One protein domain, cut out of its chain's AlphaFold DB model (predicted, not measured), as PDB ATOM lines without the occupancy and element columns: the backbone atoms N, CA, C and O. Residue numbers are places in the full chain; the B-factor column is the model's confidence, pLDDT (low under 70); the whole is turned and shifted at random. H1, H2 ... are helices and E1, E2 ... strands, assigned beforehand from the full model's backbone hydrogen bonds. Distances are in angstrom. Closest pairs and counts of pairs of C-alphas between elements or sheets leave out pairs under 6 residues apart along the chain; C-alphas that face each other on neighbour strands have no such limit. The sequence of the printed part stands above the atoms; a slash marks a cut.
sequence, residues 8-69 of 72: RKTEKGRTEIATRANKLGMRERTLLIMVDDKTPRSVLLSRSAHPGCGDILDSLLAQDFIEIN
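What this domain is: This is residues 8 to 69 of the 72 residues of an uncharacterized protein of Rhodocyclales bacterium GWA2_65_19 (UniProt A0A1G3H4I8). H4 lies across H2 at the core of a small helical body, with H1 at one side and H3 at the opposite side. The two ends meet, residues 8 to 9 pairing antiparallel with residues 66 to 67 of E1. The 62 printed residues, mostly helix by class, run H1 H2 H3 H4 E1; the whole is compact, radius of gyration of the C-alphas 10.6 A, spanning 28 by 23 by 18 A.

Where its parts are: H4, residues 53 to 62, is 14.1 A long. H2 is residues 26 to 34, 12.7 A; H1 residues 11 to 19, 11.9 A, from C-alpha 11 at (24.134, -35.098, 83.290); H3 residues 41 to 47; E1 residues 66 to 68, ending at C-alpha 68 (17.151, -42.632, 74.381).

How they stand to each other: H4 touches H2, about perpendicular at 79 degrees; their closest C-alphas, Glu 28 and Ile 56, are 5.9 A apart. H1 touches H2 at Gly 13 and Leu 32, C-alphas 7.0 A apart. H3 is close to H4 but not clearly touching: C-alphas 45 and 53, 6.0 A. E1 pairs with no named strand. In H1 to H4 every O i to N i+4 pair is within hydrogen-bond range.

The domain as a whole: The printed part has no cut and no long link. Residues 48 to 49 are under pLDDT 70.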
ATOM      1  N   ARG A   8      15.648 -40.275  78.785       96.19
ATOM      2  CA  ARG A   8      16.157 -39.896  80.106       96.19
ATOM      3  C   ARG A   8      17.040 -38.658  80.004       96.19
ATOM      4  O   ARG A   8      17.671 -38.415  78.981       96.19
ATOM      5  N   LYS A   9      17.084 -37.865  81.077       97.12
ATOM      6  CA  LYS A   9      17.976 -36.701  81.166       97.12
ATOM      7  C   LYS A   9      19.425 -37.162  81.302       97.12
ATOM      8  O   LYS A   9      19.716 -37.996  82.163       97.12
ATOM      9  N   THR A  10      20.330 -36.556  80.546       97.75
ATOM     10  CA  THR A  10      21.777 -36.721  80.740       97.75
ATOM     11  C   THR A  10      22.247 -35.918  81.960       97.75
ATOM     12  O   THR A  10      21.468 -35.219  82.622       97.75
ATOM     13  N   GLU A  11      23.540 -35.982  82.281       97.56
ATOM     14  CA  GLU A  11      24.134 -35.098  83.290       97.56
ATOM     15  C   GLU A  11      24.046 -33.620  82.888       97.56
ATOM     16  O   GLU A  11      23.693 -32.774  83.717       97.56
ATOM     17  N   LYS A  12      24.258 -33.315  81.601       98.00
ATOM     18  CA  LYS A  12      24.080 -31.971  81.040       98.00
ATOM     19  C   LYS A  12      22.639 -31.487  81.209       98.00
ATOM     20  O   LYS A  12      22.421 -30.371  81.678       98.00
ATOM     21  N   GLY A  13      21.657 -32.347  80.925       97.94
ATOM     22  CA  GLY A  13      20.234 -32.091  81.171       97.94
ATOM     23  C   GLY A  13      19.914 -31.752  82.625       97.94
ATOM     24  O   GLY A  13      19.245 -30.758  82.915       97.94
ATOM     25  N   ARG A  14      20.418 -32.555  83.569       98.06
ATOM     26  CA  ARG A  14      20.220 -32.314  85.009       98.06
ATOM     27  C   ARG A  14      20.871 -31.010  85.468       98.06
ATOM     28  O   ARG A  14      20.242 -30.237  86.190       98.06
ATOM     29  N   THR A  15      22.094 -30.749  85.010       97.94
ATOM     30  CA  THR A  15      22.834 -29.520  85.320       97.94
ATOM     31  C   THR A  15      22.083 -28.294  84.818       97.94
ATOM     32  O   THR A  15      21.916 -27.333  85.559       97.94
ATOM     33  N   GLU A  16      21.544 -28.341  83.600       98.00
ATOM     34  CA  GLU A  16      20.772 -27.239  83.026       98.00
ATOM     35  C   GLU A  16      19.516 -26.897  83.834       98.00
ATOM     36  O   GLU A  16      19.210 -25.722  84.058       98.00
ATOM     37  N   ILE A  17      18.798 -27.906  84.331       96.94
ATOM     38  CA  ILE A  17      17.646 -27.675  85.209       96.94
ATOM     39  C   ILE A  17      18.082 -26.947  86.485       96.94
ATOM     40  O   ILE A  17      17.404 -25.995  86.887       96.94
ATOM     41  N   ALA A  18      19.196 -27.369  87.086       97.19
ATOM     42  CA  ALA A  18      19.690 -26.839  88.351       97.19
ATOM     43  C   ALA A  18      20.298 -25.431  88.228       97.19
ATOM     44  O   ALA A  18      20.014 -24.572  89.057       97.19
ATOM     45  N   THR A  19      21.114 -25.180  87.201       96.38
ATOM     46  CA  THR A  19      21.989 -23.994  87.138       96.38
ATOM     47  C   THR A  19      21.729 -23.079  85.945       96.38
ATOM     48  O   THR A  19      22.203 -21.946  85.945       96.38
ATOM     49  N   ARG A  20      20.978 -23.533  84.930       95.38
ATOM     50  CA  ARG A  20      20.796 -22.832  83.644       95.38
ATOM     51  C   ARG A  20      22.106 -22.470  82.926       95.38
ATOM     52  O   ARG A  20      22.180 -21.441  82.252       95.38
ATOM     53  N   ALA A  21      23.145 -23.293  83.074       94.75
ATOM     54  CA  ALA A  21      24.471 -23.031  82.507       94.75
ATOM     55  C   ALA A  21      24.476 -22.847  80.973       94.75
ATOM     56  O   ALA A  21      25.260 -22.056  80.454       94.75
ATOM     57  N   ASN A  22      23.586 -23.533  80.255       95.88
ATOM     58  CA  ASN A  22      23.466 -23.510  78.794       95.88
ATOM     59  C   ASN A  22      22.361 -22.566  78.304       95.88
ATOM     60  O   ASN A  22      22.198 -22.397  77.099       95.88
ATOM     61  N   LYS A  23      21.628 -21.923  79.226       95.94
ATOM     62  CA  LYS A  23      20.607 -20.906  78.941       95.94
ATOM     63  C   LYS A  23      19.530 -21.390  77.966       95.94
ATOM     64  O   LYS A  23      19.132 -20.633  77.080       95.94
ATOM     65  N   LEU A  24      19.039 -22.619  78.154       96.50
ATOM     66  CA  LEU A  24      17.933 -23.129  77.347       96.50
ATOM     67  C   LEU A  24      16.746 -22.163  77.383       96.50
ATOM     68  O   LEU A  24      16.405 -21.581  78.424       96.50
ATOM     69  N   GLY A  25      16.088 -22.027  76.235       94.19
ATOM     70  CA  GLY A  25      14.847 -21.291  76.118       94.19
ATOM     71  C   GLY A  25      13.782 -21.866  77.051       94.19
ATOM     72  O   GLY A  25      13.818 -23.030  77.456       94.19
ATOM     73  N   MET A  26      12.783 -21.045  77.388       92.12
ATOM     74  CA  MET A  26      11.721 -21.437  78.324       92.12
ATOM     75  C   MET A  26      11.077 -22.780  77.944       92.12
ATOM     76  O   MET A  26      10.877 -23.625  78.809       92.12
ATOM     77  N   ARG A  27      10.794 -22.989  76.653       90.81
ATOM     78  CA  ARG A  27      10.101 -24.188  76.159       90.81
ATOM     79  C   ARG A  27      10.981 -25.435  76.159       90.81
ATOM     80  O   ARG A  27      10.512 -26.488  76.578       90.81
ATOM     81  N   GLU A  28      12.244 -25.307  75.751       94.38
ATOM     82  CA  GLU A  28      13.234 -26.390  75.832       94.38
ATOM     83  C   GLU A  28      13.389 -26.853  77.277       94.38
ATOM     84  O   GLU A  28      13.304 -28.045  77.565       94.38
ATOM     85  N   ARG A  29      13.506 -25.908  78.218       95.50
ATOM     86  CA  ARG A  29      13.606 -26.226  79.644       95.50
ATOM     87  C   ARG A  29      12.327 -26.861  80.189       95.50
ATOM     88  O   ARG A  29      12.419 -27.797  80.978       95.50
ATOM     89  N   THR A  30      11.147 -26.390  79.782       93.06
ATOM     90  CA  THR A  30       9.871 -27.014  80.170       93.06
ATOM     91  C   THR A  30       9.799 -28.464  79.703       93.06
ATOM     92  O   THR A  30       9.466 -29.331  80.507       93.06
ATOM     93  N   LEU A  31      10.156 -28.746  78.447       93.94
ATOM     94  CA  LEU A  31      10.151 -30.114  77.932       93.94
ATOM     95  C   LEU A  31      11.215 -30.984  78.617       93.94
ATOM     96  O   LEU A  31      10.920 -32.104  79.022       93.94
ATOM     97  N   LEU A  32      12.415 -30.447  78.849       96.19
ATOM     98  CA  LEU A  32      13.486 -31.131  79.577       96.19
ATOM     99  C   LEU A  32      13.066 -31.524  81.005       96.19
ATOM    100  O   LEU A  32      13.424 -32.600  81.483       96.19
ATOM    101  N   ILE A  33      12.280 -30.685  81.690       95.25
ATOM    102  CA  ILE A  33      11.730 -31.006  83.016       95.25
ATOM    103  C   ILE A  33      10.785 -32.214  82.948       95.25
ATOM    104  O   ILE A  33      10.828 -33.045  83.855       95.25
ATOM    105  N   MET A  34       9.982 -32.334  81.884       93.69
ATOM    106  CA  MET A  34       8.998 -33.412  81.706       93.69
ATOM    107  C   MET A  34       9.616 -34.782  81.400       93.69
ATOM    108  O   MET A  34       8.964 -35.794  81.631       93.69
ATOM    109  N   VAL A  35      10.848 -34.831  80.885       94.94
ATOM    110  CA  VAL A  35      11.541 -36.088  80.569       94.94
ATOM    111  C   VAL A  35      11.903 -36.822  81.856       94.94
ATOM    112  O   VAL A  35      12.702 -36.319  82.645       94.94
ATOM    113  N   ASP A  36      11.345 -38.007  82.082       93.69
ATOM    114  CA  ASP A  36      11.356 -38.667  83.393       93.69
ATOM    115  C   ASP A  36      11.774 -40.139  83.370       93.69
ATOM    116  O   ASP A  36      11.488 -40.812  84.344       93.69
ATOM    117  N   ASP A  37      12.421 -40.623  82.303       93.50
ATOM    118  CA  ASP A  37      12.813 -42.032  82.101       93.50
ATOM    119  C   ASP A  37      11.675 -43.057  81.978       93.50
ATOM    120  O   ASP A  37      11.952 -44.252  81.859       93.50
ATOM    121  N   LYS A  38      10.415 -42.598  81.910       92.69
ATOM    122  CA  LYS A  38       9.211 -43.454  81.846       92.69
ATOM    123  C   LYS A  38       8.204 -43.030  80.789       92.69
ATOM    124  O   LYS A  38       7.401 -43.840  80.337       92.69
ATOM    125  N   THR A  39       8.191 -41.751  80.434       91.38
ATOM    126  CA  THR A  39       7.205 -41.204  79.507       91.38
ATOM    127  C   THR A  39       7.687 -41.383  78.058       91.38
ATOM    128  O   THR A  39       8.754 -40.864  77.715       91.38
ATOM    129  N   PRO A  40       6.919 -42.073  77.191       91.75
ATOM    130  CA  PRO A  40       7.270 -42.235  75.782       91.75
ATOM    131  C   PRO A  40       7.087 -40.931  74.989       91.75
ATOM    132  O   PRO A  40       6.353 -40.025  75.410       91.75
ATOM    133  N   ARG A  41       7.749 -40.837  73.825       91.38
ATOM    134  CA  ARG A  41       7.735 -39.666  72.927       91.38
ATOM    135  C   ARG A  41       6.323 -39.136  72.689       91.38
ATOM    136  O   ARG A  41       6.070 -37.949  72.871       91.38
ATOM    137  N   SER A  42       5.401 -40.004  72.298       90.50
ATOM    138  CA  SER A  42       4.014 -39.682  71.962       90.50
ATOM    139  C   SER A  42       3.276 -39.022  73.132       90.50
ATOM    140  O   SER A  42       2.541 -38.043  72.955       90.50
ATOM    141  N   VAL A  43       3.533 -39.482  74.357       90.38
ATOM    142  CA  VAL A  43       2.942 -38.922  75.576       90.38
ATOM    143  C   VAL A  43       3.599 -37.589  75.948       90.38
ATOM    144  O   VAL A  43       2.895 -36.656  76.330       90.38
ATOM    145  N   LEU A  44       4.918 -37.439  75.779       89.88
ATOM    146  CA  LEU A  44       5.593 -36.144  75.951       89.88
ATOM    147  C   LEU A  44       5.039 -35.089  74.979       89.88
ATOM    148  O   LEU A  44       4.698 -33.985  75.401       89.88
ATOM    149  N   LEU A  45       4.879 -35.452  73.704       89.25
ATOM    150  CA  LEU A  45       4.400 -34.548  72.655       89.25
ATOM    151  C   LEU A  45       2.909 -34.210  72.778       89.25
ATOM    152  O   LEU A  45       2.503 -33.109  72.417       89.25
ATOM    153  N   SER A  46       2.086 -35.115  73.310       87.06
ATOM    154  CA  SER A  46       0.659 -34.838  73.548       87.06
ATOM    155  C   SER A  46       0.414 -33.938  74.762       87.06
ATOM    156  O   SER A  46      -0.551 -33.175  74.773       87.06
ATOM    157  N   ARG A  47       1.298 -33.967  75.771       80.12
ATOM    158  CA  ARG A  47       1.233 -33.063  76.937       80.12
ATOM    159  C   ARG A  47       1.542 -31.614  76.566       80.12
ATOM    160  O   ARG A  47       1.058 -30.688  77.213       80.12
ATOM    161  N   SER A  48       2.323 -31.407  75.513       68.50
ATOM    162  CA  SER A  48       2.574 -30.095  74.933       68.50
ATOM    163  C   SER A  48       1.553 -29.793  73.835       68.50
ATOM    164  O   SER A  48       1.738 -30.171  72.683       68.50
ATOM    165  N   ALA A  49       0.503 -29.031  74.139       64.75
ATOM    166  CA  ALA A  49      -0.470 -28.564  73.139       64.75
ATOM    167  C   ALA A  49       0.112 -27.552  72.112       64.75
ATOM    168  O   ALA A  49      -0.635 -26.826  71.458       64.75
ATOM    169  N   HIS A  50       1.443 -27.447  71.996       71.69
ATOM    170  CA  HIS A  50       2.129 -26.472  71.158       71.69
ATOM    171  C   HIS A  50       2.712 -27.125  69.892       71.69
ATOM    172  O   HIS A  50       3.502 -28.070  70.010       71.69
ATOM    173  N   PRO A  51       2.406 -26.595  68.693       70.12
ATOM    174  CA  PRO A  51       3.100 -26.987  67.471       70.12
ATOM    175  C   PRO A  51       4.611 -26.751  67.624       70.12
ATOM    176  O   PRO A  51       5.023 -25.696  68.095       70.12
ATOM    177  N   GLY A  52       5.441 -27.729  67.257       80.94
ATOM    178  CA  GLY A  52       6.907 -27.631  67.351       80.94
ATOM    179  C   GLY A  52       7.530 -28.285  68.589       80.94
ATOM    180  O   GLY A  52       8.739 -28.210  68.777       80.94
ATOM    181  N   CYS A  53       6.753 -28.964  69.442       87.12
ATOM    182  CA  CYS A  53       7.352 -29.708  70.555       87.12
ATOM    183  C   CYS A  53       8.217 -30.898  70.096       87.12
ATOM    184  O   CYS A  53       9.187 -31.236  70.768       87.12
ATOM    185  N   GLY A  54       7.918 -31.468  68.921       91.12
ATOM    186  CA  GLY A  54       8.779 -32.458  68.264       91.12
ATOM    187  C   GLY A  54      10.179 -31.904  68.010       91.12
ATOM    188  O   GLY A  54      11.149 -32.471  68.501       91.12
ATOM    189  N   ASP A  55      10.261 -30.738  67.368       93.12
ATOM    190  CA  ASP A  55      11.532 -30.075  67.050       93.12
ATOM    191  C   ASP A  55      12.329 -29.717  68.313       93.12
ATOM    192  O   ASP A  55      13.557 -29.807  68.335       93.12
ATOM    193  N   ILE A  56      11.637 -29.345  69.395       94.38
ATOM    194  CA  ILE A  56      12.262 -29.079  70.697       94.38
ATOM    195  C   ILE A  56      12.846 -30.366  71.286       94.38
ATOM    196  O   ILE A  56      13.969 -30.348  71.788       94.38
ATOM    197  N   LEU A  57      12.114 -31.483  71.231       94.00
ATOM    198  CA  LEU A  57      12.609 -32.766  71.732       94.00
ATOM    199  C   LEU A  57      13.832 -33.234  70.939       94.00
ATOM    200  O   LEU A  57      14.835 -33.633  71.529       94.00
ATOM    201  N   ASP A  58      13.765 -33.117  69.615       94.19
ATOM    202  CA  ASP A  58      14.862 -33.472  68.719       94.19
ATOM    203  C   ASP A  58      16.081 -32.566  68.957       94.19
ATOM    204  O   ASP A  58      17.214 -33.041  68.977       94.19
ATOM    205  N   SER A  59      15.862 -31.280  69.256       95.62
ATOM    206  CA  SER A  59      16.927 -30.343  69.637       95.62
ATOM    207  C   SER A  59      17.576 -30.698  70.977       95.62
ATOM    208  O   SER A  59      18.797 -30.612  71.101       95.62
ATOM    209  N   LEU A  60      16.796 -31.115  71.980       96.94
ATOM    210  CA  LEU A  60      17.329 -31.559  73.274       96.94
ATOM    211  C   LEU A  60      18.177 -32.828  73.134       96.94
ATOM    212  O   LEU A  60      19.197 -32.947  73.814       96.94
ATOM    213  N   LEU A  61      17.763 -33.749  72.259       96.50
ATOM    214  CA  LEU A  61      18.510 -34.965  71.940       96.50
ATOM    215  C   LEU A  61      19.808 -34.628  71.192       96.50
ATOM    216  O   LEU A  61      20.884 -35.049  71.603       96.50
ATOM    217  N   ALA A  62      19.727 -33.808  70.140       96.81
ATOM    218  CA  ALA A  62      20.884 -33.401  69.344       96.81
ATOM    219  C   ALA A  62      21.930 -32.618  70.156       96.81
ATOM    220  O   ALA A  62      23.122 -32.681  69.866       96.81
ATOM    221  N   GLN A  63      21.492 -31.879  71.178       97.31
ATOM    222  CA  GLN A  63      22.361 -31.116  72.072       97.31
ATOM    223  C   GLN A  63      22.782 -31.887  73.335       97.31
ATOM    224  O   GLN A  63      23.384 -31.278  74.224       97.31
ATOM    225  N   ASP A  64      22.493 -33.187  73.431       97.56
ATOM    226  CA  ASP A  64      22.927 -34.063  74.528       97.56
ATOM    227  C   ASP A  64      22.360 -33.678  75.914       97.56
ATOM    228  O   ASP A  64      22.966 -33.908  76.960       97.56
ATOM    229  N   PHE A  65      21.179 -33.051  75.966       98.19
ATOM    230  CA  PHE A  65      20.457 -32.830  77.231       98.19
ATOM    231  C   PHE A  65      19.620 -34.047  77.640       98.19
ATOM    232  O   PHE A  65      19.329 -34.242  78.826       98.19
ATOM    233  N   ILE A  66      19.226 -34.858  76.661       97.19
ATOM    234  CA  ILE A  66      18.502 -36.114  76.841       97.19
ATOM    235  C   ILE A  66      19.104 -37.181  75.934       97.19
ATOM    236  O   ILE A  66      19.742 -36.864  74.936       97.19
ATOM    237  N   GLU A  67      18.837 -38.436  76.261       96.12
ATOM    238  CA  GLU A  67      19.219 -39.592  75.457       96.12
ATOM    239  C   GLU A  67      18.087 -40.625  75.449       96.12
ATOM    240  O   GLU A  67      17.220 -40.618  76.332       96.12
ATOM    241  N   ILE A  68      18.090 -41.507  74.448       94.25
ATOM    242  CA  ILE A  68      17.151 -42.632  74.381       94.25
ATOM    243  C   ILE A  68      17.486 -43.592  75.523       94.25
ATOM    244  O   ILE A  68      18.637 -43.986  75.695       94.25
ATOM    245  N   ASN A  69      16.481 -43.959  76.312       89.38
ATOM    246  CA  ASN A  69      16.607 -44.947  77.367       89.38
ATOM    247  C   ASN A  69      16.568 -46.352  76.737       89.38
ATOM    248  O   ASN A  69      15.506 -46.761  76.271       89.38
TER     249      ASN A  69